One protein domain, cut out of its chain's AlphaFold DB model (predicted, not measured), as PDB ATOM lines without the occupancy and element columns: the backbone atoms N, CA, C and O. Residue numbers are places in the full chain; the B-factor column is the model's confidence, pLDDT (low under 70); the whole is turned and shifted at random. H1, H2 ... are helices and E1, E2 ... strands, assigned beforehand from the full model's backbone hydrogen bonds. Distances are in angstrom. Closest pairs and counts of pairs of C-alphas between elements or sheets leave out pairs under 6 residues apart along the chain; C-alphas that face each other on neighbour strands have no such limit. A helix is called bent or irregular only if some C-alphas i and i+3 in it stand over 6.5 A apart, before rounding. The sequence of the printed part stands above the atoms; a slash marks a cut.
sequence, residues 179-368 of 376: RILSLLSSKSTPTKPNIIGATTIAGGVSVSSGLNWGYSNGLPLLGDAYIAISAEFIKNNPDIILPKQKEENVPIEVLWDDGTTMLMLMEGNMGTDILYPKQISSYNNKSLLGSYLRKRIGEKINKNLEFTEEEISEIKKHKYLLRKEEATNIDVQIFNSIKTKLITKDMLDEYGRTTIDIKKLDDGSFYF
ATOM      1  N   ARG A 179     -36.932   4.714 -23.378       86.00
ATOM      2  CA  ARG A 179     -36.884   5.169 -21.973       86.00
ATOM      3  C   ARG A 179     -37.688   4.281 -21.020       86.00
ATOM      4  O   ARG A 179     -38.433   4.744 -20.163       86.00
ATOM      5  N   ILE A 180     -37.520   2.974 -21.190       90.38
ATOM      6  CA  ILE A 180     -38.243   1.943 -20.454       90.38
ATOM      7  C   ILE A 180     -37.240   1.076 -19.689       90.38
ATOM      8  O   ILE A 180     -36.393   0.409 -20.285       90.38
ATOM      9  N   LEU A 181     -37.345   1.059 -18.363       93.44
ATOM     10  CA  LEU A 181     -36.590   0.154 -17.499       93.44
ATOM     11  C   LEU A 181     -37.363  -1.160 -17.352       93.44
ATOM     12  O   LEU A 181     -38.501  -1.175 -16.887       93.44
ATOM     13  N   SER A 182     -36.748  -2.276 -17.744       94.00
ATOM     14  CA  SER A 182     -37.346  -3.604 -17.584       94.00
ATOM     15  C   SER A 182     -37.195  -4.118 -16.153       94.00
ATOM     16  O   SER A 182     -36.114  -4.035 -15.567       94.00
ATOM     17  N   LEU A 183     -38.262  -4.709 -15.609       95.31
ATOM     18  CA  LEU A 183     -38.242  -5.426 -14.328       95.31
ATOM     19  C   LEU A 183     -37.905  -6.918 -14.499       95.31
ATOM     20  O   LEU A 183     -37.821  -7.661 -13.518       95.31
ATOM     21  N   LEU A 184     -37.705  -7.361 -15.743       95.12
ATOM     22  CA  LEU A 184     -37.418  -8.746 -16.097       95.12
ATOM     23  C   LEU A 184     -35.911  -8.982 -16.230       95.12
ATOM     24  O   LEU A 184     -35.148  -8.139 -16.704       95.12
ATOM     25  N   SER A 185     -35.477 -10.172 -15.831       90.56
ATOM     26  CA  SER A 185     -34.095 -10.612 -15.953       90.56
ATOM     27  C   SER A 185     -33.763 -10.960 -17.400       90.56
ATOM     28  O   SER A 185     -34.461 -11.745 -18.038       90.56
ATOM     29  N   SER A 186     -32.634 -10.463 -17.902       87.62
ATOM     30  CA  SER A 186     -32.103 -10.854 -19.214       87.62
ATOM     31  C   SER A 186     -31.381 -12.205 -19.203       87.62
ATOM     32  O   SER A 186     -31.052 -12.738 -20.261       87.62
ATOM     33  N   LYS A 187     -31.104 -12.766 -18.019       85.69
ATOM     34  CA  LYS A 187     -30.334 -14.005 -17.852       85.69
ATOM     35  C   LYS A 187     -31.012 -14.954 -16.876       85.69
ATOM     36  O   LYS A 187     -31.629 -14.522 -15.902       85.69
ATOM     37  N   SER A 188     -30.836 -16.246 -17.120       84.19
ATOM     38  CA  SER A 188     -31.161 -17.281 -16.144       84.19
ATOM     39  C   SER A 188     -30.033 -17.397 -15.120       84.19
ATOM     40  O   SER A 188     -28.856 -17.332 -15.482       84.19
ATOM     41  N   THR A 189     -30.385 -17.613 -13.855       78.81
ATOM     42  CA  THR A 189     -29.422 -17.786 -12.760       78.81
ATOM     43  C   THR A 189     -29.794 -19.052 -11.979       78.81
ATOM     44  O   THR A 189     -30.969 -19.184 -11.629       78.81
ATOM     45  N   PRO A 190     -28.849 -19.982 -11.707       69.00
ATOM     46  CA  PRO A 190     -29.131 -21.249 -11.012       69.00
ATOM     47  C   PRO A 190     -29.760 -21.069  -9.620       69.00
ATOM     48  O   PRO A 190     -29.746 -19.968  -9.087       69.00
ATOM     49  N   THR A 191     -30.230 -22.154  -8.994       60.91
ATOM     50  CA  THR A 191     -30.917 -22.186  -7.678       60.91
ATOM     51  C   THR A 191     -30.102 -21.699  -6.472       60.91
ATOM     52  O   THR A 191     -30.673 -21.337  -5.446       60.91
ATOM     53  N   LYS A 192     -28.766 -21.695  -6.558       58.09
ATOM     54  CA  LYS A 192     -27.859 -21.501  -5.409       58.09
ATOM     55  C   LYS A 192     -27.591 -20.059  -4.890       58.09
ATOM     56  O   LYS A 192     -26.914 -19.963  -3.869       58.09
ATOM     57  N   PRO A 193     -28.058 -18.937  -5.482       65.25
ATOM     58  CA  PRO A 193     -27.746 -17.593  -4.989       65.25
ATOM     59  C   PRO A 193     -28.819 -16.972  -4.066       65.25
ATOM     60  O   PRO A 193     -28.719 -15.778  -3.769       65.25
ATOM     61  N   ASN A 194     -29.840 -17.722  -3.617       78.94
ATOM     62  CA  ASN A 194     -30.937 -17.182  -2.794       78.94
ATOM     63  C   ASN A 194     -31.427 -18.105  -1.670       78.94
ATOM     64  O   ASN A 194     -31.281 -19.324  -1.734       78.94
ATOM     65  N   ILE A 195     -32.076 -17.492  -0.678       79.31
ATOM     66  CA  ILE A 195     -32.514 -18.133   0.571       79.31
ATOM     67  C   ILE A 195     -33.753 -19.034   0.425       79.31
ATOM     68  O   ILE A 195     -34.116 -19.715   1.374       79.31
ATOM     69  N   ILE A 196     -34.407 -19.048  -0.743       79.19
ATOM     70  CA  ILE A 196     -35.621 -19.849  -1.007       79.19
ATOM     71  C   ILE A 196     -35.391 -20.985  -2.020       79.19
ATOM     72  O   ILE A 196     -36.347 -21.653  -2.424       79.19
ATOM     73  N   GLY A 197     -34.142 -21.182  -2.465       78.56
ATOM     74  CA  GLY A 197     -33.750 -22.227  -3.414       78.56
ATOM     75  C   GLY A 197     -34.424 -22.135  -4.790       78.56
ATOM     76  O   GLY A 197     -34.585 -23.156  -5.456       78.56
ATOM     77  N   ALA A 198     -34.862 -20.945  -5.211       83.25
ATOM     78  CA  ALA A 198     -35.566 -20.737  -6.478       83.25
ATOM     79  C   ALA A 198     -34.602 -20.425  -7.639       83.25
ATOM     80  O   ALA A 198     -33.495 -19.940  -7.425       83.25
ATOM     81  N   THR A 199     -35.026 -20.665  -8.880       86.75
ATOM     82  CA  THR A 199     -34.246 -20.359 -10.094       86.75
ATOM     83  C   THR A 199     -34.764 -19.081 -10.743       86.75
ATOM     84  O   THR A 199     -35.969 -18.948 -10.945       86.75
ATOM     85  N   THR A 200     -33.867 -18.175 -11.142       87.94
ATOM     86  CA  THR A 200     -34.237 -17.090 -12.066       87.94
ATOM     87  C   THR A 200     -34.254 -17.639 -13.486       87.94
ATOM     88  O   THR A 200     -33.261 -18.212 -13.938       87.94
ATOM     89  N   ILE A 201     -35.348 -17.411 -14.208       89.69
ATOM     90  CA  ILE A 201     -35.476 -17.730 -15.634       89.69
ATOM     91  C   ILE A 201     -35.355 -16.424 -16.429       89.69
ATOM     92  O   ILE A 201     -35.928 -15.407 -16.034       89.69
ATOM     93  N   ALA A 202     -34.606 -16.433 -17.534       91.56
ATOM     94  CA  ALA A 202     -34.561 -15.307 -18.467       91.56
ATOM     95  C   ALA A 202     -35.976 -14.942 -18.960       91.56
ATOM     96  O   ALA A 202     -36.782 -15.819 -19.260       91.56
ATOM     97  N   GLY A 203     -36.287 -13.647 -19.012       91.94
ATOM     98  CA  GLY A 203     -37.634 -13.136 -19.279       91.94
ATOM     99  C   GLY A 203     -38.586 -13.193 -18.077       91.94
ATOM    100  O   GLY A 203     -39.689 -12.665 -18.162       91.94
ATOM    101  N   GLY A 204     -38.183 -13.792 -16.953       94.00
ATOM    102  CA  GLY A 204     -38.906 -13.748 -15.682       94.00
ATOM    103  C   GLY A 204     -38.396 -12.647 -14.752       94.00
ATOM    104  O   GLY A 204     -37.396 -11.989 -15.027       94.00
ATOM    105  N   VAL A 205     -39.053 -12.464 -13.608       95.12
ATOM    106  CA  VAL A 205     -38.537 -11.601 -12.533       95.12
ATOM    107  C   VAL A 205     -37.413 -12.337 -11.809       95.12
ATOM    108  O   VAL A 205     -37.538 -13.522 -11.494       95.12
ATOM    109  N   SER A 206     -36.299 -11.655 -11.546       94.06
ATOM    110  CA  SER A 206     -35.202 -12.270 -10.795       94.06
ATOM    111  C   SER A 206     -35.632 -12.617  -9.372       94.06
ATOM    112  O   SER A 206     -36.282 -11.816  -8.709       94.06
ATOM    113  N   VAL A 207     -35.230 -13.790  -8.878       92.44
ATOM    114  CA  VAL A 207     -35.587 -14.260  -7.529       92.44
ATOM    115  C   VAL A 207     -34.692 -13.687  -6.428       92.44
ATOM    116  O   VAL A 207     -34.966 -13.901  -5.255       92.44
ATOM    117  N   SER A 208     -33.598 -13.004  -6.782       91.06
ATOM    118  CA  SER A 208     -32.563 -12.567  -5.829       91.06
ATOM    119  C   SER A 208     -31.936 -11.216  -6.174       91.06
ATOM    120  O   SER A 208     -30.856 -10.875  -5.690       91.06
ATOM    121  N   SER A 209     -32.566 -10.464  -7.070       93.00
ATOM    122  CA  SER A 209     -32.157  -9.118  -7.472       93.00
ATOM    123  C   SER A 209     -33.383  -8.297  -7.862       93.00
ATOM    124  O   SER A 209     -34.493  -8.826  -7.934       93.00
ATOM    125  N   GLY A 210     -33.193  -6.998  -8.092       95.50
ATOM    126  CA  GLY A 210     -34.286  -6.097  -8.440       95.50
ATOM    127  C   GLY A 210     -35.350  -6.050  -7.337       95.50
ATOM    128  O   GLY A 210     -35.029  -5.827  -6.169       95.50
ATOM    129  N   LEU A 211     -36.603  -6.339  -7.699       97.06
ATOM    130  CA  LEU A 211     -37.762  -6.357  -6.792       97.06
ATOM    131  C   LEU A 211     -37.676  -7.408  -5.667       97.06
ATOM    132  O   LEU A 211     -38.315  -7.267  -4.622       97.06
ATOM    133  N   ASN A 212     -36.893  -8.469  -5.878       96.06
ATOM    134  CA  ASN A 212     -36.713  -9.570  -4.928       96.06
ATOM    135  C   ASN A 212     -35.295  -9.595  -4.340       96.06
ATOM    136  O   ASN A 212     -34.801 -10.649  -3.936       96.06
ATOM    137  N   TRP A 213     -34.592  -8.460  -4.306       94.19
ATOM    138  CA  TRP A 213     -33.214  -8.433  -3.821       94.19
ATOM    139  C   TRP A 213     -33.074  -8.916  -2.369       94.19
ATOM    140  O   TRP A 213     -32.112  -9.630  -2.070       94.19
ATOM    141  N   GLY A 214     -34.068  -8.661  -1.513       91.12
ATOM    142  CA  GLY A 214     -34.146  -9.169  -0.138       91.12
ATOM    143  C   GLY A 214     -33.959 -10.685   0.038       91.12
ATOM    144  O   GLY A 214     -33.473 -11.133   1.081       91.12
ATOM    145  N   TYR A 215     -34.241 -11.486  -0.994       89.69
ATOM    146  CA  TYR A 215     -34.052 -12.942  -0.984       89.69
ATOM    147  C   TYR A 215     -32.616 -13.387  -1.311       89.69
ATOM    148  O   TYR A 215     -32.310 -14.579  -1.244       89.69
ATOM    149  N   SER A 216     -31.711 -12.471  -1.676       87.81
ATOM    150  CA  SER A 216     -30.338 -12.842  -2.037       87.81
ATOM    151  C   SER A 216     -29.509 -13.311  -0.838       87.81
ATOM    152  O   SER A 216     -29.713 -12.883   0.307       87.81
ATOM    153  N   ASN A 217     -28.495 -14.128  -1.133       78.44
ATOM    154  CA  ASN A 217     -27.501 -14.586  -0.160       78.44
ATOM    155  C   ASN A 217     -26.541 -13.478   0.314       78.44
ATOM    156  O   ASN A 217     -25.826 -13.673   1.292       78.44
ATOM    157  N   GLY A 218     -26.537 -12.306  -0.334       74.75
ATOM    158  CA  GLY A 218     -25.725 -11.143   0.051       74.75
ATOM    159  C   GLY A 218     -26.218 -10.400   1.299       74.75
ATOM    160  O   GLY A 218     -25.733  -9.313   1.584       74.75
ATOM    161  N   LEU A 219     -27.193 -10.968   2.017       74.62
ATOM    162  CA  LEU A 219     -27.773 -10.452   3.261       74.62
ATOM    163  C   LEU A 219     -28.404  -9.033   3.223       74.62
ATOM    164  O   LEU A 219     -28.352  -8.356   4.250       74.62
ATOM    165  N   PRO A 220     -29.070  -8.573   2.139       87.44
ATOM    166  CA  PRO A 220     -29.944  -7.399   2.245       87.44
ATOM    167  C   PRO A 220     -31.132  -7.681   3.183       87.44
ATOM    168  O   PRO A 220     -31.442  -8.853   3.458       87.44
ATOM    169  N   LEU A 221     -31.805  -6.628   3.660       89.81
ATOM    170  CA  LEU A 221     -33.069  -6.783   4.382       89.81
ATOM    171  C   LEU A 221     -34.126  -7.340   3.429       89.81
ATOM    172  O   LEU A 221     -34.092  -7.091   2.229       89.81
ATOM    173  N   LEU A 222     -35.074  -8.110   3.961       89.12
ATOM    174  CA  LEU A 222     -36.065  -8.812   3.143       89.12
ATOM    175  C   LEU A 222     -36.924  -7.857   2.291       89.12
ATOM    176  O   LEU A 222     -37.255  -8.182   1.154       89.12
ATOM    177  N   GLY A 223     -37.227  -6.670   2.822       91.69
ATOM    178  CA  GLY A 223     -37.947  -5.621   2.104       91.69
ATOM    179  C   GLY A 223     -37.117  -4.878   1.059       91.69
ATOM    180  O   GLY A 223     -37.699  -4.162   0.252       91.69
ATOM    181  N   ASP A 224     -35.790  -5.032   1.031       95.31
ATOM    182  CA  ASP A 224     -34.944  -4.248   0.136       95.31
ATOM    183  C   ASP A 224     -35.182  -4.607  -1.334       95.31
ATOM    184  O   ASP A 224     -35.170  -5.778  -1.737       95.31
ATOM    185  N   ALA A 225     -35.309  -3.564  -2.153       97.31
ATOM    186  CA  ALA A 225     -35.434  -3.669  -3.596       97.31
ATOM    187  C   ALA A 225     -34.652  -2.562  -4.313       97.31
ATOM    188  O   ALA A 225     -34.293  -1.533  -3.739       97.31
ATOM    189  N   TYR A 226     -34.413  -2.780  -5.603       97.88
ATOM    190  CA  TYR A 226     -33.900  -1.773  -6.526       97.88
ATOM    191  C   TYR A 226     -34.469  -1.992  -7.931       97.88
ATOM    192  O   TYR A 226     -34.978  -3.066  -8.250       97.88
ATOM    193  N   ILE A 227     -34.340  -0.987  -8.792       98.00
ATOM    194  CA  ILE A 227     -34.628  -1.069 -10.226       98.00
ATOM    195  C   ILE A 227     -33.291  -1.152 -10.957       98.00
ATOM    196  O   ILE A 227     -32.416  -0.314 -10.746       98.00
ATOM    197  N   ALA A 228     -33.087  -2.191 -11.763       96.12
ATOM    198  CA  ALA A 228     -31.831  -2.376 -12.485       96.12
ATOM    199  C   ALA A 228     -31.748  -1.429 -13.690       96.12
ATOM    200  O   ALA A 228     -32.727  -1.251 -14.411       96.12
ATOM    201  N   ILE A 229     -30.562  -0.878 -13.944       95.25
ATOM    202  CA  ILE A 229     -30.251  -0.130 -15.164       95.25
ATOM    203  C   ILE A 229     -29.378  -1.028 -16.041       95.25
ATOM    204  O   ILE A 229     -28.269  -1.402 -15.658       95.25
ATOM    205  N   SER A 230     -29.872  -1.405 -17.221       92.19
ATOM    206  CA  SER A 230     -29.093  -2.222 -18.153       92.19
ATOM    207  C   SER A 230     -28.084  -1.375 -18.935       92.19
ATOM    208  O   SER A 230     -28.294  -0.187 -19.186       92.19
ATOM    209  N   ALA A 231     -26.990  -2.000 -19.381       91.50
ATOM    210  CA  ALA A 231     -26.027  -1.348 -20.272       91.50
ATOM    211  C   ALA A 231     -26.682  -0.882 -21.585       91.50
ATOM    212  O   ALA A 231     -26.331   0.165 -22.124       91.50
ATOM    213  N   GLU A 232     -27.662  -1.643 -22.076       90.94
ATOM    214  CA  GLU A 232     -28.456  -1.287 -23.250       90.94
ATOM    215  C   GLU A 232     -29.305  -0.035 -23.006       90.94
ATOM    216  O   GLU A 232     -29.324   0.857 -23.850       90.94
ATOM    217  N   PHE A 233     -29.933   0.081 -21.831       92.12
ATOM    218  CA  PHE A 233     -30.693   1.271 -21.463       92.12
ATOM    219  C   PHE A 233     -29.808   2.521 -21.451       92.12
ATOM    220  O   PHE A 233     -30.180   3.528 -22.042       92.12
ATOM    221  N   ILE A 234     -28.623   2.456 -20.839       91.75
ATOM    222  CA  ILE A 234     -27.674   3.584 -20.826       91.75
ATOM    223  C   ILE A 234     -27.241   3.955 -22.243       91.75
ATOM    224  O   ILE A 234     -27.263   5.129 -22.604       91.75
ATOM    225  N   LYS A 235     -26.889   2.960 -23.064       89.75
ATOM    226  CA  LYS A 235     -26.467   3.183 -24.452       89.75
ATOM    227  C   LYS A 235     -27.547   3.894 -25.272       89.75
ATOM    228  O   LYS A 235     -27.216   4.742 -26.096       89.75
ATOM    229  N   ASN A 236     -28.810   3.542 -25.049       89.62
ATOM    230  CA  ASN A 236     -29.941   4.108 -25.779       89.62
ATOM    231  C   ASN A 236     -30.434   5.442 -25.190       89.62
ATOM    232  O   ASN A 236     -31.144   6.163 -25.882       89.62
ATOM    233  N   ASN A 237     -30.057   5.781 -23.949       89.38
ATOM    234  CA  ASN A 237     -30.536   6.970 -23.229       89.38
ATOM    235  C   ASN A 237     -29.403   7.711 -22.476       89.38
ATOM    236  O   ASN A 237     -29.478   7.878 -21.249       89.38
ATOM    237  N   PRO A 238     -28.336   8.157 -23.170       87.69
ATOM    238  CA  PRO A 238     -27.181   8.808 -22.540       87.69
ATOM    239  C   PRO A 238     -27.506  10.174 -21.906       87.69
ATOM    240  O   PRO A 238     -26.739  10.680 -21.093       87.69
ATOM    241  N   ASP A 239     -28.637  10.779 -22.267       85.12
ATOM    242  CA  ASP A 239     -29.175  12.022 -21.706       85.12
ATOM    243  C   ASP A 239     -29.917  11.819 -20.372       85.12
ATOM    244  O   ASP A 239     -30.067  12.766 -19.592       85.12
ATOM    245  N   ILE A 240     -30.366  10.588 -20.097       87.75
ATOM    246  CA  ILE A 240     -31.107  10.215 -18.884       87.75
ATOM    247  C   ILE A 240     -30.160   9.725 -17.792       87.75
ATOM    248  O   ILE A 240     -30.262  10.167 -16.646       87.75
ATOM    249  N   ILE A 241     -29.242   8.818 -18.138       89.50
ATOM    250  CA  ILE A 241     -28.281   8.238 -17.195       89.50
ATOM    251  C   ILE A 241     -26.890   8.753 -17.523       89.50
ATOM    252  O   ILE A 241     -26.236   8.292 -18.459       89.50
ATOM    253  N   LEU A 242     -26.439   9.711 -16.720       87.06
ATOM    254  CA  LEU A 242     -25.138  10.335 -16.897       87.06
ATOM    255  C   LEU A 242     -24.007   9.458 -16.330       87.06
ATOM    256  O   LEU A 242     -24.225   8.698 -15.377       87.06
ATOM    257  N   PRO A 243     -22.784   9.593 -16.869       88.50
ATOM    258  CA  PRO A 243     -21.583   9.052 -16.250       88.50
ATOM    259  C   PRO A 243     -21.407   9.526 -14.806       88.50
ATOM    260  O   PRO A 243     -21.678  10.681 -14.470       88.50
ATOM    261  N   LYS A 244     -20.879   8.645 -13.962       86.56
ATOM    262  CA  LYS A 244     -20.501   8.956 -12.586       86.56
ATOM    263  C   LYS A 244     -19.163   9.693 -12.564       86.56
ATOM    264  O   LYS A 244     -18.216   9.321 -13.259       86.56
ATOM    265  N   GLN A 245     -19.055  10.695 -11.696       77.50
ATOM    266  CA  GLN A 245     -17.759  11.236 -11.303       77.50
ATOM    267  C   GLN A 245     -17.153  10.259 -10.282       77.50
ATOM    268  O   GLN A 245     -17.469  10.307  -9.099       77.50
ATOM    269  N   LYS A 246     -16.326   9.315 -10.755       80.50
ATOM    270  CA  LYS A 246     -15.782   8.188  -9.962       80.50
ATOM    271  C   LYS A 246     -16.878   7.213  -9.492       80.50
ATOM    272  O   LYS A 246     -17.853   6.973 -10.192       80.50
ATOM    273  N   GLU A 247     -16.697   6.594  -8.327       80.75
ATOM    274  CA  GLU A 247     -17.611   5.586  -7.777       80.75
ATOM    275  C   GLU A 247     -18.782   6.187  -6.974       80.75
ATOM    276  O   GLU A 247     -19.571   5.450  -6.382       80.75
ATOM    277  N   GLU A 248     -18.941   7.513  -6.976       81.44
ATOM    278  CA  GLU A 248     -19.915   8.231  -6.147       81.44
ATOM    279  C   GLU A 248     -21.361   7.975  -6.573       81.44
ATOM    280  O   GLU A 248     -21.717   8.110  -7.742       81.44
ATOM    281  N   ASN A 249     -22.217   7.610  -5.621       86.50
ATOM    282  CA  ASN A 249     -23.642   7.442  -5.885       86.50
ATOM    283  C   ASN A 249     -24.326   8.808  -6.022       86.50
ATOM    284  O   ASN A 249     -23.968   9.760  -5.334       86.50
ATOM    285  N   VAL A 250     -25.330   8.891  -6.893       84.00
ATOM    286  CA  VAL A 250     -25.983  10.158  -7.238       84.00
ATOM    287  C   VAL A 250     -27.416  10.156  -6.704       84.00
ATOM    288  O   VAL A 250     -28.223   9.343  -7.166       84.00
ATOM    289  N   PRO A 251     -27.763  11.017  -5.729       85.12
ATOM    290  CA  PRO A 251     -29.142  11.149  -5.279       85.12
ATOM    291  C   PRO A 251     -30.001  11.773  -6.381       85.12
ATOM    292  O   PRO A 251     -29.564  12.667  -7.105       85.12
ATOM    293  N   ILE A 252     -31.233  11.290  -6.505       86.06
ATOM    294  CA  ILE A 252     -32.227  11.788  -7.459       86.06
ATOM    295  C   ILE A 252     -33.590  11.892  -6.778       86.06
ATOM    296  O   ILE A 252     -33.909  11.111  -5.886       86.06
ATOM    297  N   GLU A 253     -34.427  12.818  -7.215       85.44
ATOM    298  CA  GLU A 253     -35.820  12.902  -6.799       85.44
ATOM    299  C   GLU A 253     -36.710  12.302  -7.874       85.44
ATOM    300  O   GLU A 253     -36.580  12.625  -9.054       85.44
ATOM    301  N   VAL A 254     -37.632  11.447  -7.451       87.69
ATOM    302  CA  VAL A 254     -38.585  10.795  -8.339       87.69
ATOM    303  C   VAL A 254     -40.000  11.184  -7.943       87.69
ATOM    304  O   VAL A 254     -40.387  11.039  -6.783       87.69
ATOM    305  N   LEU A 255     -40.760  11.670  -8.920       85.69
ATOM    306  CA  LEU A 255     -42.213  11.757  -8.881       85.69
ATOM    307  C   LEU A 255     -42.786  10.528  -9.590       85.69
ATOM    308  O   LEU A 255     -42.487  10.296 -10.758       85.69
ATOM    309  N   TRP A 256     -43.608   9.758  -8.895       90.31
ATOM    310  CA  TRP A 256     -44.297   8.605  -9.457       90.31
ATOM    311  C   TRP A 256     -45.648   8.998 -10.064       90.31
ATOM    312  O   TRP A 256     -46.226  10.026  -9.705       90.31
ATOM    313  N   ASP A 257     -46.173   8.162 -10.957       87.19
ATOM    314  CA  ASP A 257     -47.461   8.353 -11.640       87.19
ATOM    315  C   ASP A 257     -48.669   8.510 -10.705       87.19
ATOM    316  O   ASP A 257     -49.640   9.179 -11.054       87.19
ATOM    317  N   ASP A 258     -48.599   7.948  -9.498       85.62
ATOM    318  CA  ASP A 258     -49.637   8.070  -8.465       85.62
ATOM    319  C   ASP A 258     -49.495   9.337  -7.595       85.62
ATOM    320  O   ASP A 258     -50.239   9.526  -6.630       85.62
ATOM    321  N   GLY A 259     -48.539  10.214  -7.920       79.56
ATOM    322  CA  GLY A 259     -48.235  11.436  -7.178       79.56
ATOM    323  C   GLY A 259     -47.308  11.242  -5.974       79.56
ATOM    324  O   GLY A 259     -47.000  12.220  -5.285       79.56
ATOM    325  N   THR A 260     -46.837  10.019  -5.707       87.19
ATOM    326  CA  THR A 260     -45.832   9.751  -4.668       87.19
ATOM    327  C   THR A 260     -44.514  10.419  -5.037       87.19
ATOM    328  O   THR A 260     -44.041  10.303  -6.166       87.19
ATOM    329  N   THR A 261     -43.873  11.086  -4.076       85.75
ATOM    330  CA  THR A 261     -42.501  11.578  -4.242       85.75
ATOM    331  C   THR A 261     -41.541  10.695  -3.454       85.75
ATOM    332  O   THR A 261     -41.868  10.210  -2.370       85.75
ATOM    333  N   MET A 262     -40.356  10.436  -4.002       87.88
ATOM    334  CA  MET A 262     -39.351   9.599  -3.353       87.88
ATOM    335  C   MET A 262     -37.949  10.128  -3.644       87.88
ATOM    336  O   MET A 262     -37.575  10.316  -4.801       87.88
ATOM    337  N   LEU A 263     -37.151  10.325  -2.592       87.75
ATOM    338  CA  LEU A 263     -35.710  10.496  -2.748       87.75
ATOM    339  C   LEU A 263     -35.091   9.123  -3.022       87.75
ATOM    340  O   LEU A 263     -35.221   8.183  -2.231       87.75
ATOM    341  N   MET A 264     -34.439   9.006  -4.166       91.50
ATOM    342  CA  MET A 264     -33.809   7.794  -4.661       91.50
ATOM    343  C   MET A 264     -32.310   8.018  -4.872       91.50
ATOM    344  O   MET A 264     -31.783   9.115  -4.698       91.50
ATOM    345  N   LEU A 265     -31.606   6.947  -5.211       91.19
ATOM    346  CA  LEU A 265     -30.168   6.908  -5.377       91.19
ATOM    347  C   LEU A 265     -29.829   6.092  -6.622       91.19
ATOM    348  O   LEU A 265     -30.142   4.903  -6.687       91.19
ATOM    349  N   MET A 266     -29.173   6.724  -7.594       92.38
ATOM    350  CA  MET A 266     -28.481   6.031  -8.678       92.38
ATOM    351  C   MET A 266     -27.145   5.520  -8.141       92.38
ATOM    352  O   MET A 266     -26.260   6.305  -7.791       92.38
ATOM    353  N   GLU A 267     -26.992   4.204  -8.047       93.00
ATOM    354  CA  GLU A 267     -25.874   3.593  -7.328       93.00
ATOM    355  C   GLU A 267     -25.255   2.389  -8.044       93.00
ATOM    356  O   GLU A 267     -25.728   1.891  -9.072       93.00
ATOM    357  N   GLY A 268     -24.155   1.920  -7.452       92.31
ATOM    358  CA  GLY A 268     -23.310   0.872  -8.002       92.31
ATOM    359  C   GLY A 268     -22.527   1.343  -9.224       92.31
ATOM    360  O   GLY A 268     -22.671   2.478  -9.673       92.31
ATOM    361  N   ASN A 269     -21.659   0.467  -9.722       93.62
ATOM    362  CA  ASN A 269     -20.726   0.769 -10.801       93.62
ATOM    363  C   ASN A 269     -20.893  -0.255 -11.926       93.62
ATOM    364  O   ASN A 269     -20.939  -1.463 -11.668       93.62
ATOM    365  N   MET A 270     -20.977   0.237 -13.156       91.94
ATOM    366  CA  MET A 270     -20.915  -0.540 -14.390       91.94
ATOM    367  C   MET A 270     -20.025   0.192 -15.402       91.94
ATOM    368  O   MET A 270     -20.104   1.411 -15.504       91.94
ATOM    369  N   GLY A 271     -19.215  -0.554 -16.155       88.94
ATOM    370  CA  GLY A 271     -18.208  -0.007 -17.073       88.94
ATOM    371  C   GLY A 271     -16.788  -0.094 -16.506       88.94
ATOM    372  O   GLY A 271     -16.610  -0.349 -15.317       88.94
ATOM    373  N   THR A 272     -15.784   0.054 -17.374       83.06
ATOM    374  CA  THR A 272     -14.353   0.003 -17.018       83.06
ATOM    375  C   THR A 272     -13.734   1.395 -16.978       83.06
ATOM    376  O   THR A 272     -13.187   1.781 -15.952       83.06
ATOM    377  N   ASP A 273     -13.872   2.160 -18.066       86.06
ATOM    378  CA  ASP A 273     -13.240   3.482 -18.213       86.06
ATOM    379  C   ASP A 273     -14.188   4.620 -17.832       86.06
ATOM    380  O   ASP A 273     -13.797   5.601 -17.202       86.06
ATOM    381  N   ILE A 274     -15.461   4.472 -18.199       89.25
ATOM    382  CA  ILE A 274     -16.540   5.383 -17.829       89.25
ATOM    383  C   ILE A 274     -17.504   4.596 -16.955       89.25
ATOM    384  O   ILE A 274     -18.103   3.614 -17.402       89.25
ATOM    385  N   LEU A 275     -17.631   5.025 -15.703       93.00
ATOM    386  CA  LEU A 275     -18.530   4.403 -14.746       93.00
ATOM    387  C   LEU A 275     -19.940   4.961 -14.909       93.00
ATOM    388  O   LEU A 275     -20.138   6.170 -14.968       93.00
ATOM    389  N   TYR A 276     -20.921   4.071 -14.918       94.81
ATOM    390  CA  TYR A 276     -22.345   4.389 -14.888       94.81
ATOM    391  C   TYR A 276     -23.004   3.727 -13.676       94.81
ATOM    392  O   TYR A 276     -22.518   2.692 -13.198       94.81
ATOM    393  N   PRO A 277     -24.116   4.285 -13.164       94.69
ATOM    394  CA  PRO A 277     -24.910   3.598 -12.158       94.69
ATOM    395  C   PRO A 277     -25.513   2.321 -12.749       94.69
ATOM    396  O   PRO A 277     -25.917   2.275 -13.910       94.69
ATOM    397  N   LYS A 278     -25.584   1.268 -11.934       95.62
ATOM    398  CA  LYS A 278     -26.141  -0.034 -12.343       95.62
ATOM    399  C   LYS A 278     -27.581  -0.233 -11.878       95.62
ATOM    400  O   LYS A 278     -28.246  -1.172 -12.311       95.62
ATOM    401  N   GLN A 279     -28.037   0.584 -10.931       96.19
ATOM    402  CA  GLN A 279     -29.339   0.432 -10.296       96.19
ATOM    403  C   GLN A 279     -29.828   1.737  -9.662       96.19
ATOM    404  O   GLN A 279     -29.044   2.655  -9.420       96.19
ATOM    405  N   ILE A 280     -31.126   1.773  -9.371       97.00
ATOM    406  CA  ILE A 280     -31.829   2.864  -8.699       97.00
ATOM    407  C   ILE A 280     -32.526   2.279  -7.471       97.00
ATOM    408  O   ILE A 280     -33.327   1.351  -7.600       97.00
ATOM    409  N   SER A 281     -32.235   2.794  -6.281       96.56
ATOM    410  CA  SER A 281     -32.894   2.386  -5.032       96.56
ATOM    411  C   SER A 281     -33.452   3.595  -4.295       96.56
ATOM    412  O   SER A 281     -33.051   4.718  -4.570       96.56
ATOM    413  N   SER A 282     -34.328   3.406  -3.310       94.25
ATOM    414  CA  SER A 282     -34.649   4.490  -2.376       94.25
ATOM    415  C   SER A 282     -33.418   4.891  -1.551       94.25
ATOM    416  O   SER A 282     -32.542   4.067  -1.258       94.25
ATOM    417  N   TYR A 283     -33.339   6.176  -1.215       87.88
ATOM    418  CA  TYR A 283     -32.222   6.781  -0.495       87.88
ATOM    419  C   TYR A 283     -32.211   6.372   0.988       87.88
ATOM    420  O   TYR A 283     -33.259   6.398   1.631       87.88
ATOM    421  N   ASN A 284     -31.049   5.988   1.534       84.94
ATOM    422  CA  ASN A 284     -30.801   5.527   2.921       84.94
ATOM    423  C   ASN A 284     -31.638   4.346   3.458       84.94
ATOM    424  O   ASN A 284     -31.248   3.723   4.443       84.94
ATOM    425  N   ASN A 285     -32.744   3.981   2.815       89.62
ATOM    426  CA  ASN A 285     -33.587   2.854   3.184       89.62
ATOM    427  C   ASN A 285     -34.143   2.194   1.921       89.62
ATOM    428  O   ASN A 285     -35.153   2.639   1.380       89.62
ATOM    429  N   LYS A 286     -33.501   1.119   1.456       94.38
ATOM    430  CA  LYS A 286     -33.875   0.398   0.226       94.38
ATOM    431  C   LYS A 286     -35.191  -0.375   0.342       94.38
ATOM    432  O   LYS A 286     -35.804  -0.693  -0.677       94.38
ATOM    433  N   SER A 287     -35.650  -0.630   1.566       94.88
ATOM    434  CA  SER A 287     -36.949  -1.249   1.817       94.88
ATOM    435  C   SER A 287     -38.113  -0.305   1.509       94.88
ATOM    436  O   SER A 287     -39.189  -0.782   1.179       94.88
ATOM    437  N   LEU A 288     -37.904   1.021   1.515       95.31
ATOM    438  CA  LEU A 288     -38.949   1.989   1.153       95.31
ATOM    439  C   LEU A 288     -39.461   1.770  -0.281       95.31
ATOM    440  O   LEU A 288     -40.667   1.662  -0.493       95.31
ATOM    441  N   LEU A 289     -38.551   1.653  -1.256       97.50
ATOM    442  CA  LEU A 289     -38.910   1.329  -2.639       97.50
ATOM    443  C   LEU A 289     -39.555  -0.058  -2.744       97.50
ATOM    444  O   LEU A 289     -40.519  -0.235  -3.487       97.50
ATOM    445  N   GLY A 290     -39.025  -1.039  -2.011       97.12
ATOM    446  CA  GLY A 290     -39.538  -2.405  -2.031       97.12
ATOM    447  C   GLY A 290     -40.973  -2.503  -1.527       97.12
ATOM    448  O   GLY A 290     -41.815  -3.042  -2.243       97.12
ATOM    449  N   SER A 291     -41.271  -1.939  -0.355       97.00
ATOM    450  CA  SER A 291     -42.632  -1.874   0.187       97.00
ATOM    451  C   SER A 291     -43.566  -1.106  -0.744       97.00
ATOM    452  O   SER A 291     -44.646  -1.600  -1.048       97.00
ATOM    453  N   TYR A 292     -43.128   0.039  -1.283       97.81
ATOM    454  CA  TYR A 292     -43.921   0.831  -2.227       97.81
ATOM    455  C   TYR A 292     -44.355   0.021  -3.461       97.81
ATOM    456  O   TYR A 292     -45.547  -0.065  -3.761       97.81
ATOM    457  N   LEU A 293     -43.416  -0.639  -4.150       98.00
ATOM    458  CA  LEU A 293     -43.737  -1.435  -5.339       98.00
ATOM    459  C   LEU A 293     -44.554  -2.689  -4.994       98.00
ATOM    460  O   LEU A 293     -45.495  -3.020  -5.712       98.00
ATOM    461  N   ARG A 294     -44.233  -3.370  -3.884       97.88
ATOM    462  CA  ARG A 294     -44.975  -4.549  -3.401       97.88
ATOM    463  C   ARG A 294     -46.422  -4.217  -3.090       97.88
ATOM    464  O   ARG A 294     -47.302  -4.956  -3.519       97.88
ATOM    465  N   LYS A 295     -46.656  -3.104  -2.396       97.56
ATOM    466  CA  LYS A 295     -47.992  -2.606  -2.084       97.56
ATOM    467  C   LYS A 295     -48.783  -2.331  -3.357       97.56
ATOM    468  O   LYS A 295     -49.856  -2.897  -3.525       97.56
ATOM    469  N   ARG A 296     -48.219  -1.559  -4.297       96.31
ATOM    470  CA  ARG A 296     -48.878  -1.234  -5.576       96.31
ATOM    471  C   ARG A 296     -49.260  -2.476  -6.378       96.31
ATOM    472  O   ARG A 296     -50.394  -2.584  -6.842       96.31
ATOM    473  N   ILE A 297     -48.325  -3.416  -6.528       97.62
ATOM    474  CA  ILE A 297     -48.577  -4.680  -7.232       97.62
ATOM    475  C   ILE A 297     -49.655  -5.473  -6.491       97.62
ATOM    476  O   ILE A 297     -50.641  -5.887  -7.093       97.62
ATOM    477  N   GLY A 298     -49.474  -5.646  -5.182       97.38
ATOM    478  CA  GLY A 298     -50.335  -6.441  -4.319       97.38
ATOM    479  C   GLY A 298     -51.778  -5.952  -4.274       97.38
ATOM    480  O   GLY A 298     -52.690  -6.748  -4.467       97.38
ATOM    481  N   GLU A 299     -52.001  -4.650  -4.097       96.44
ATOM    482  CA  GLU A 299     -53.339  -4.048  -4.084       96.44
ATOM    483  C   GLU A 299     -54.075  -4.277  -5.409       96.44
ATOM    484  O   GLU A 299     -55.246  -4.655  -5.408       96.44
ATOM    485  N   LYS A 300     -53.386  -4.124  -6.547       95.75
ATOM    486  CA  LYS A 300     -53.984  -4.323  -7.875       95.75
ATOM    487  C   LYS A 300     -54.366  -5.781  -8.139       95.75
ATOM    488  O   LYS A 300     -55.402  -6.018  -8.752       95.75
ATOM    489  N   ILE A 301     -53.551  -6.736  -7.685       96.75
ATOM    490  CA  ILE A 301     -53.783  -8.178  -7.891       96.75
ATOM    491  C   ILE A 301     -54.445  -8.859  -6.681       96.75
ATOM    492  O   ILE A 301     -54.506 -10.084  -6.604       96.75
ATOM    493  N   ASN A 302     -54.916  -8.067  -5.712       96.56
ATOM    494  CA  ASN A 302     -55.535  -8.520  -4.466       96.56
ATOM    495  C   ASN A 302     -54.697  -9.568  -3.689       96.56
ATOM    496  O   ASN A 302     -55.208 -10.593  -3.232       96.56
ATOM    497  N   LYS A 303     -53.388  -9.321  -3.546       96.31
ATOM    498  CA  LYS A 303     -52.435 -10.146  -2.778       96.31
ATOM    499  C   LYS A 303     -51.645  -9.284  -1.796       96.31
ATOM    500  O   LYS A 303     -51.159  -8.217  -2.148       96.31
ATOM    501  N   ASN A 304     -51.433  -9.774  -0.574       95.38
ATOM    502  CA  ASN A 304     -50.522  -9.115   0.363       95.38
ATOM    503  C   ASN A 304     -49.067  -9.511   0.060       95.38
ATOM    504  O   ASN A 304     -48.655 -10.633   0.353       95.38
ATOM    505  N   LEU A 305     -48.299  -8.586  -0.518       96.44
ATOM    506  CA  LEU A 305     -46.891  -8.791  -0.884       96.44
ATOM    507  C   LEU A 305     -45.902  -8.048   0.026       96.44
ATOM    508  O   LEU A 305     -44.689  -8.184  -0.163       96.44
ATOM    509  N   GLU A 306     -46.395  -7.251   0.975       94.38
ATOM    510  CA  GLU A 306     -45.569  -6.483   1.909       94.38
ATOM    511  C   GLU A 306     -45.065  -7.368   3.049       94.38
ATOM    512  O   GLU A 306     -45.743  -8.306   3.476       94.38
ATOM    513  N   PHE A 307     -43.868  -7.072   3.552       92.25
ATOM    514  CA  PHE A 307     -43.308  -7.768   4.706       92.25
ATOM    515  C   PHE A 307     -43.603  -7.002   5.990       92.25
ATOM    516  O   PHE A 307     -43.457  -5.779   6.019       92.25
ATOM    517  N   THR A 308     -43.975  -7.714   7.048       90.06
ATOM    518  CA  THR A 308     -44.127  -7.114   8.376       90.06
ATOM    519  C   THR A 308     -42.767  -6.942   9.056       90.06
ATOM    520  O   THR A 308     -41.773  -7.572   8.677       90.06
ATOM    521  N   GLU A 309     -42.702  -6.088  10.079       87.62
ATOM    522  CA  GLU A 309     -41.475  -5.904  10.862       87.62
ATOM    523  C   GLU A 309     -41.048  -7.202  11.559       87.62
ATOM    524  O   GLU A 309     -39.852  -7.498  11.637       87.62
ATOM    525  N   GLU A 310     -42.013  -8.015  11.999       85.88
ATOM    526  CA  GLU A 310     -41.767  -9.332  12.582       85.88
ATOM    527  C   GLU A 310     -41.132 -10.276  11.560       85.88
ATOM    528  O   GLU A 310     -40.110 -10.885  11.863       85.88
ATOM    529  N   GLU A 311     -41.666 -10.356  10.335       86.31
ATOM    530  CA  GLU A 311     -41.092 -11.189   9.268       86.31
ATOM    531  C   GLU A 311     -39.659 -10.758   8.926       86.31
ATOM    532  O   GLU A 311     -38.763 -11.595   8.800       86.31
ATOM    533  N   ILE A 312     -39.415  -9.446   8.815       86.12
ATOM    534  CA  ILE A 312     -38.077  -8.902   8.546       86.12
ATOM    535  C   ILE A 312     -37.118  -9.240   9.695       86.12
ATOM    536  O   ILE A 312     -35.984  -9.661   9.445       86.12
ATOM    537  N   SER A 313     -37.552  -9.070  10.946       84.00
ATOM    538  CA  SER A 313     -36.750  -9.334  12.146       84.00
ATOM    539  C   SER A 313     -36.430 -10.820  12.306       84.00
ATOM    540  O   SER A 313     -35.268 -11.182  12.513       84.00
ATOM    541  N   GLU A 314     -37.425 -11.692  12.139       81.12
ATOM    542  CA  GLU A 314     -37.262 -13.144  12.227       81.12
ATOM    543  C   GLU A 314     -36.308 -13.660  11.154       81.12
ATOM    544  O   GLU A 314     -35.349 -14.369  11.472       81.12
ATOM    545  N   ILE A 315     -36.467 -13.228   9.899       78.88
ATOM    546  CA  ILE A 315     -35.527 -13.618   8.846       78.88
ATOM    547  C   ILE A 315     -34.136 -13.074   9.121       78.88
ATOM    548  O   ILE A 315     -33.171 -13.810   8.946       78.88
ATOM    549  N   LYS A 316     -33.992 -11.836   9.599       80.25
ATOM    550  CA  LYS A 316     -32.676 -11.270   9.924       80.25
ATOM    551  C   LYS A 316     -31.917 -12.112  10.960       80.25
ATOM    552  O   LYS A 316     -30.707 -12.276  10.808       80.25
ATOM    553  N   LYS A 317     -32.604 -12.674  11.964       77.12
ATOM    554  CA  LYS A 317     -32.004 -13.582  12.965       77.12
ATOM    555  C   LYS A 317     -31.545 -14.904  12.336       77.12
ATOM    556  O   LYS A 317     -30.423 -15.342  12.579       77.12
ATOM    557  N   HIS A 318     -32.380 -15.503  11.489       72.50
ATOM    558  CA  HIS A 318     -32.150 -16.842  10.935       72.50
ATOM    559  C   HIS A 318     -31.260 -16.848   9.677       72.50
ATOM    560  O   HIS A 318     -30.574 -17.833   9.398       72.50
ATOM    561  N   LYS A 319     -31.148 -15.723   8.952       67.62
ATOM    562  CA  LYS A 319     -30.287 -15.584   7.757       67.62
ATOM    563  C   LYS A 319     -28.804 -15.841   8.064       67.62
ATOM    564  O   LYS A 319     -28.070 -16.276   7.181       67.62
ATOM    565  N   TYR A 320     -28.362 -15.587   9.303       60.97
ATOM    566  CA  TYR A 320     -26.999 -15.883   9.767       60.97
ATOM    567  C   TYR A 320     -26.775 -17.383  10.033       60.97
ATOM    568  O   TYR A 320     -25.706 -17.902   9.711       60.97
ATOM    569  N   LEU A 321     -27.785 -18.084  10.562       58.19
ATOM    570  CA  LEU A 321     -27.736 -19.523  10.860       58.19
ATOM    571  C   LEU A 321     -27.672 -20.367   9.577       58.19
ATOM    572  O   LEU A 321     -26.917 -21.334   9.504       58.19
ATOM    573  N   LEU A 322     -28.337 -19.921   8.506       54.12
ATOM    574  CA  LEU A 322     -28.255 -20.543   7.179       54.12
ATOM    575  C   LEU A 322     -26.842 -20.587   6.583       54.12
ATOM    576  O   LEU A 322     -26.541 -21.459   5.770       54.12
ATOM    577  N   ARG A 323     -25.957 -19.662   6.972       55.53
ATOM    578  CA  ARG A 323     -24.566 -19.654   6.499       55.53
ATOM    579  C   ARG A 323     -23.737 -20.795   7.100       55.53
ATOM    580  O   ARG A 323     -22.641 -21.048   6.611       55.53
ATOM    581  N   LYS A 324     -24.238 -21.437   8.161       52.19
ATOM    582  CA  LYS A 324     -23.555 -22.494   8.917       52.19
ATOM    583  C   LYS A 324     -24.063 -23.911   8.618       52.19
ATOM    584  O   LYS A 324     -23.633 -24.827   9.295       52.19
ATOM    585  N   GLU A 325     -24.936 -24.100   7.622       53.44
ATOM    586  CA  GLU A 325     -25.543 -25.412   7.296       53.44
ATOM    587  C   GLU A 325     -26.335 -26.052   8.461       53.44
ATOM    588  O   GLU A 325     -26.617 -27.244   8.454       53.44
ATOM    589  N   GLU A 326     -26.770 -25.253   9.439       54.34
ATOM    590  CA  GLU A 326     -27.527 -25.690  10.624       54.34
ATOM    591  C   GLU A 326     -29.024 -25.335  10.507       54.34
ATOM    592  O   GLU A 326     -29.657 -24.912  11.473       54.34
ATOM    593  N   ALA A 327     -29.604 -25.442   9.305       58.31
ATOM    594  CA  ALA A 327     -31.010 -25.096   9.085       58.31
ATOM    595  C   ALA A 327     -31.950 -26.107   9.773       58.31
ATOM    596  O   ALA A 327     -31.888 -27.312   9.526       58.31
ATOM    597  N   THR A 328     -32.844 -25.609  10.622       59.50
ATOM    598  CA  THR A 328     -33.840 -26.375  11.384       59.50
ATOM    599  C   THR A 328     -35.181 -26.481  10.636       59.50
ATOM    600  O   THR A 328     -35.434 -25.783   9.656       59.50
ATOM    601  N   ASN A 329     -36.113 -27.318  11.112       60.34
ATOM    602  CA  ASN A 329     -37.476 -27.394  10.548       60.34
ATOM    603  C   ASN A 329     -38.271 -26.075  10.666       60.34
ATOM    604  O   ASN A 329     -39.176 -25.835   9.865       60.34
ATOM    605  N   ILE A 330     -37.944 -25.229  11.649       59.00
ATOM    606  CA  ILE A 330     -38.572 -23.912  11.851       59.00
ATOM    607  C   ILE A 330     -38.188 -22.968  10.706       59.00
ATOM    608  O   ILE A 330     -39.045 -22.261  10.172       59.00
ATOM    609  N   ASP A 331     -36.937 -23.045  10.253       66.38
ATOM    610  CA  ASP A 331     -36.438 -22.263   9.126       66.38
ATOM    611  C   ASP A 331     -37.260 -22.542   7.857       66.38
ATOM    612  O   ASP A 331     -37.719 -21.616   7.191       66.38
ATOM    613  N   VAL A 332     -37.558 -23.814   7.566       66.62
ATOM    614  CA  VAL A 332     -38.344 -24.222   6.385       66.62
ATOM    615  C   VAL A 332     -39.756 -23.619   6.377       66.62
ATOM    616  O   VAL A 332     -40.239 -23.202   5.322       66.62
ATOM    617  N   GLN A 333     -40.432 -23.547   7.529       69.69
ATOM    618  CA  GLN A 333     -41.775 -22.959   7.616       69.69
ATOM    619  C   GLN A 333     -41.755 -21.447   7.378       69.69
ATOM    620  O   GLN A 333     -42.582 -20.942   6.614       69.69
ATOM    621  N   ILE A 334     -40.779 -20.745   7.964       71.62
ATOM    622  CA  ILE A 334     -40.568 -19.309   7.740       71.62
ATOM    623  C   ILE A 334     -40.286 -19.048   6.252       71.62
ATOM    624  O   ILE A 334     -40.901 -18.165   5.654       71.62
ATOM    625  N   PHE A 335     -39.436 -19.858   5.605       72.94
ATOM    626  CA  PHE A 335     -39.146 -19.724   4.171       72.94
ATOM    627  C   PHE A 335     -40.362 -19.961   3.284       72.94
ATOM    628  O   PHE A 335     -40.571 -19.229   2.314       72.94
ATOM    629  N   ASN A 336     -41.179 -20.961   3.606       75.94
ATOM    630  CA  ASN A 336     -42.400 -21.214   2.855       75.94
ATOM    631  C   ASN A 336     -43.396 -20.056   2.986       75.94
ATOM    632  O   ASN A 336     -44.023 -19.707   1.984       75.94
ATOM    633  N   SER A 337     -43.501 -19.418   4.160       79.00
ATOM    634  CA  SER A 337     -44.400 -18.272   4.330       79.00
ATOM    635  C   SER A 337     -43.953 -17.085   3.469       79.00
ATOM    636  O   SER A 337     -44.749 -16.570   2.682       79.00
ATOM    637  N   ILE A 338     -42.666 -16.721   3.491       85.19
ATOM    638  CA  ILE A 338     -42.171 -15.569   2.718       85.19
ATOM    639  C   ILE A 338     -42.097 -15.833   1.216       85.19
ATOM    640  O   ILE A 338     -42.115 -14.888   0.426       85.19
ATOM    641  N   LYS A 339     -42.026 -17.097   0.784       87.38
ATOM    642  CA  LYS A 339     -42.007 -17.458  -0.641       87.38
ATOM    643  C   LYS A 339     -43.312 -17.082  -1.340       87.38
ATOM    644  O   LYS A 339     -43.288 -16.773  -2.527       87.38
ATOM    645  N   THR A 340     -44.425 -17.030  -0.605       89.31
ATOM    646  CA  THR A 340     -45.720 -16.566  -1.131       89.31
ATOM    647  C   THR A 340     -45.706 -15.093  -1.553       89.31
ATOM    648  O   THR A 340     -46.489 -14.697  -2.412       89.31
ATOM    649  N   LYS A 341     -44.774 -14.300  -1.006       94.50
ATOM    650  CA  LYS A 341     -44.581 -12.873  -1.311       94.50
ATOM    651  C   LYS A 341     -43.522 -12.628  -2.392       94.50
ATOM    652  O   LYS A 341     -43.192 -11.478  -2.678       94.50
ATOM    653  N   LEU A 342     -42.954 -13.675  -2.994       94.94
ATOM    654  CA  LEU A 342     -41.991 -13.525  -4.084       94.94
ATOM    655  C   LEU A 342     -42.694 -12.928  -5.309       94.94
ATOM    656  O   LEU A 342     -43.647 -13.515  -5.813       94.94
ATOM    657  N   ILE A 343     -42.203 -11.795  -5.819       97.25
ATOM    658  CA  ILE A 343     -42.779 -11.183  -7.021       97.25
ATOM    659  C   ILE A 343     -42.380 -12.026  -8.233       97.25
ATOM    660  O   ILE A 343     -41.189 -12.209  -8.498       97.25
ATOM    661  N   THR A 344     -43.368 -12.524  -8.971       96.75
ATOM    662  CA  THR A 344     -43.172 -13.322 -10.187       96.75
ATOM    663  C   THR A 344     -43.551 -12.537 -11.440       96.75
ATOM    664  O   THR A 344     -44.149 -11.464 -11.363       96.75
ATOM    665  N   LYS A 345     -43.209 -13.078 -12.617       96.56
ATOM    666  CA  LYS A 345     -43.641 -12.498 -13.894       96.56
ATOM    667  C   LYS A 345     -45.165 -12.488 -14.004       96.56
ATOM    668  O   LYS A 345     -45.717 -11.448 -14.320       96.56
ATOM    669  N   ASP A 346     -45.823 -13.589 -13.649       96.75
ATOM    670  CA  ASP A 346     -47.284 -13.697 -13.708       96.75
ATOM    671  C   ASP A 346     -47.973 -12.621 -12.859       96.75
ATOM    672  O   ASP A 346     -48.974 -12.060 -13.281       96.75
ATOM    673  N   MET A 347     -47.410 -12.270 -11.694       97.44
ATOM    674  CA  MET A 347     -47.927 -11.166 -10.877       97.44
ATOM    675  C   MET A 347     -47.777  -9.805 -11.566       97.44
ATOM    676  O   MET A 347     -48.656  -8.962 -11.434       97.44
ATOM    677  N   LEU A 348     -46.675  -9.571 -12.287       97.06
ATOM    678  CA  LEU A 348     -46.486  -8.345 -13.069       97.06
ATOM    679  C   LEU A 348     -47.375  -8.311 -14.323       97.06
ATOM    680  O   LEU A 348     -47.848  -7.246 -14.713       97.06
ATOM    681  N   ASP A 349     -47.626  -9.464 -14.940       96.12
ATOM    682  CA  ASP A 349     -48.566  -9.589 -16.056       96.12
ATOM    683  C   ASP A 349     -50.011  -9.344 -15.575       96.12
ATOM    684  O   ASP A 349     -50.749  -8.602 -16.216       96.12
ATOM    685  N   GLU A 350     -50.394  -9.885 -14.410       96.31
ATOM    686  CA  GLU A 350     -51.686  -9.644 -13.740       96.31
ATOM    687  C   GLU A 350     -51.828  -8.178 -13.290       96.31
ATOM    688  O   GLU A 350     -52.897  -7.582 -13.414       96.31
ATOM    689  N   TYR A 351     -50.731  -7.561 -12.839       96.19
ATOM    690  CA  TYR A 351     -50.656  -6.119 -12.589       96.19
ATOM    691  C   TYR A 351     -50.868  -5.293 -13.871       96.19
ATOM    692  O   TYR A 351     -51.335  -4.156 -13.797       96.19
ATOM    693  N   GLY A 352     -50.544  -5.856 -15.039       95.25
ATOM    694  CA  GLY A 352     -50.647  -5.208 -16.347       95.25
ATOM    695  C   GLY A 352     -49.378  -4.471 -16.780       95.25
ATOM    696  O   GLY A 352     -49.425  -3.657 -17.705       95.25
ATOM    697  N   ARG A 353     -48.233  -4.690 -16.110       94.19
ATOM    698  CA  ARG A 353     -46.974  -4.009 -16.455       94.19
ATOM    699  C   ARG A 353     -45.724  -4.705 -15.914       94.19
ATOM    700  O   ARG A 353     -45.617  -4.993 -14.729       94.19
ATOM    701  N   THR A 354     -44.718  -4.860 -16.776       95.69
ATOM    702  CA  THR A 354     -43.397  -5.441 -16.449       95.69
ATOM    703  C   THR A 354     -42.243  -4.439 -16.565       95.69
ATOM    704  O   THR A 354     -41.069  -4.810 -16.495       95.69
ATOM    705  N   THR A 355     -42.561  -3.159 -16.746       95.38
ATOM    706  CA  THR A 355     -41.595  -2.096 -17.018       95.38
ATOM    707  C   THR A 355     -41.944  -0.804 -16.287       95.38
ATOM    708  O   THR A 355     -43.096  -0.588 -15.921       95.38
ATOM    709  N   ILE A 356     -40.961   0.076 -16.112       95.56
ATOM    710  CA  ILE A 356     -41.148   1.440 -15.603       95.56
ATOM    711  C   ILE A 356     -40.717   2.410 -16.698       95.56
ATOM    712  O   ILE A 356     -39.587   2.318 -17.186       95.56
ATOM    713  N   ASP A 357     -41.596   3.337 -17.068       92.69
ATOM    714  CA  ASP A 357     -41.239   4.399 -18.009       92.69
ATOM    715  C   ASP A 357     -40.583   5.530 -17.212       92.69
ATOM    716  O   ASP A 357     -41.062   5.909 -16.143       92.69
ATOM    717  N   ILE A 358     -39.462   6.045 -17.706       91.25
ATOM    718  CA  ILE A 358     -38.659   7.055 -17.015       91.25
ATOM    719  C   ILE A 358     -38.512   8.291 -17.885       91.25
ATOM    720  O   ILE A 358     -38.138   8.222 -19.051       91.25
ATOM    721  N   LYS A 359     -38.709   9.455 -17.277       86.75
ATOM    722  CA  LYS A 359     -38.499  10.740 -17.929       86.75
ATOM    723  C   LYS A 359     -37.670  11.654 -17.045       86.75
ATOM    724  O   LYS A 359     -37.989  11.843 -15.874       86.75
ATOM    725  N   LYS A 360     -36.624  12.261 -17.607       82.56
ATOM    726  CA  LYS A 360     -35.893  13.341 -16.934       82.56
ATOM    727  C   LYS A 360     -36.736  14.614 -17.005       82.56
ATOM    728  O   LYS A 360     -37.167  15.010 -18.087       82.56
ATOM    729  N   LEU A 361     -37.007  15.217 -15.853       73.12
ATOM    730  CA  LEU A 361     -37.757  16.471 -15.753       73.12
ATOM    731  C   LEU A 361     -36.812  17.669 -15.681       73.12
ATOM    732  O   LEU A 361     -37.041  18.672 -16.347       73.12
ATOM    733  N   ASP A 362     -35.758  17.534 -14.879       67.38
ATOM    734  CA  ASP A 362     -34.691  18.515 -14.701       67.38
ATOM    735  C   ASP A 362     -33.435  17.796 -14.171       67.38
ATOM    736  O   ASP A 362     -33.405  16.566 -14.035       67.38
ATOM    737  N   ASP A 363     -32.373  18.531 -13.870       70.25
ATOM    738  CA  ASP A 363     -31.165  17.984 -13.274       70.25
ATOM    739  C   ASP A 363     -31.426  17.370 -11.894       70.25
ATOM    740  O   ASP A 363     -31.641  18.057 -10.903       70.25
ATOM    741  N   GLY A 364     -31.343  16.039 -11.826       76.38
ATOM    742  CA  GLY A 364     -31.570  15.277 -10.598       76.38
ATOM    743  C   GLY A 364     -33.041  14.984 -10.298       76.38
ATOM    744  O   GLY A 364     -33.308  14.325  -9.298       76.38
ATOM    745  N   SER A 365     -33.983  15.400 -11.151       78.62
ATOM    746  CA  SER A 365     -35.417  15.151 -10.967       78.62
ATOM    747  C   SER A 365     -36.007  14.346 -12.122       78.62
ATOM    748  O   SER A 365     -35.823  14.676 -13.296       78.62
ATOM    749  N   PHE A 366     -36.764  13.304 -11.786       86.44
ATOM    750  CA  PHE A 366     -37.319  12.349 -12.738       86.44
ATOM    751  C   PHE A 366     -38.802  12.083 -12.470       86.44
ATOM    752  O   PHE A 366     -39.274  12.181 -11.340       86.44
ATOM    753  N   TYR A 367     -39.523  11.717 -13.524       87.19
ATOM    754  CA  TYR A 367     -40.866  11.157 -13.457       87.19
ATOM    755  C   TYR A 367     -40.813   9.673 -13.804       87.19
ATOM    756  O   TYR A 367     -40.242   9.317 -14.841       87.19
ATOM    757  N   PHE A 368     -41.365   8.826 -12.936       93.19
ATOM    758  CA  PHE A 368     -41.463   7.382 -13.138       93.19
ATOM    759  C   PHE A 368     -42.928   6.992 -13.276       93.19
ATOM    760  O   PHE A 368     -43.735   7.266 -12.393       93.19
TER     761      PHE A 368
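What this domain is: This is residues 179 to 368 of the 376 residues of the protein "NgoFVII family restriction endonuclease" of Candidatus Nomurabacteria bacterium (UniProt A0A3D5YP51). A strongly twisted sheet of six strands, curled like part of a barrel, makes one end of the domain, and H4 and H5 lie at the other end. Between these ends lie H3, beside the sheet's edge strand E4, with H6 at the far end of H3, and the short H1 among long loops; H2 is near E1. The printed part has 190 residues, under half of them in named elements, with six helices and six strands in the order E1 H1 H2 E2 E3 E4 H3 H4 H5 H6 E5 E6. The sheet runs E1 E5 E6 E2 E3 E4 and is mixed; the class is mixed, helices and strands. The whole is compact, with a radius of gyration of the C-alphas of 16.9 A and spans of 52 by 39 by 30 A.

Where its parts are: The strands are E1, residues 180 to 182, from C-alpha 180 at (-38.243, 1.943, -20.454); E5, 355 to 362, 21.9 A; E6, 365 to 368, with C-alpha 368 at (-41.463, 7.382, -13.138); E2, 250 to 256, 18.5 A; E3, 261 to 267, 18.7 A; and E4, 279 to 282. The helices are H1, 210 to 215; H2, 231 to 236; H3, 286 to 300, 22.2 A; H4, 309 to 324, 24.5 A, with a kink of 26 degrees near residue 317; H5, 329 to 339, 15.6 A; and H6, 345 to 351. H1 is irregular: C-alphas 211 and 214 are 8.1 A apart.

How they stand to each other: E2, E3 and E4 form a meander, each strand the antiparallel neighbour of the one before, with N 252 and O 264 at 2.9 A and N 265 and O 281 at 2.7 A. E6 is parallel to E2, N 366 and O 253 at 2.8 A. E5 is antiparallel to E6, N 367 and O 359 at 2.8 A, and to E1, N 181 and O 356 at 2.8 A. E1, H1 H2 and E2 form a split strand-helix-strand unit, two strands of one sheet that follow each other among the strands, with helices between them along the chain and E5 and E6 between them in the sheet; its crossover is right-handed. H3 is on the sheet, at the sheet's level; its closest C-alphas to E4 are Leu 289 and Ser 282, 5.3 A. H3 touches H6 with residues 297 to 300 alone, at a steep tilt of 64 degrees; the closest C-alphas, Ile 297 and Tyr 351, are 5.9 A apart. H1 is close to H3 but not clearly touching, with the C-alphas of Leu 211 and Gly 290 at 6.4 A. H4 and H5 only just touch, with 3 pairs of C-alphas within 8 A, the closest being His 318 and Asp 331 at 7.1 A. The closest C-alphas of H2 and E1, Phe 233 and Leu 181, are 7.2 A apart. Every O i to N i+4 pair is within hydrogen-bond range in H2 and H6; the counts are 10 of 11 in H3, 8 of 12 in H4, 6 of 7 in H5, and 0 of 2 in H1, where 2 of 3 O i to N i+3 pairs are.

The domain as a whole: The C-alphas farthest apart, Asn 329 and Asp 362, are 52.5 A apart. The printed part has no cut. The links E1 to H1, H1 to H2, H2 to E2 and E3 to E4 are long. The mean pLDDT of the printed part is 86.5; residues 190 to 193, 319 to 333 and 362 are under 70.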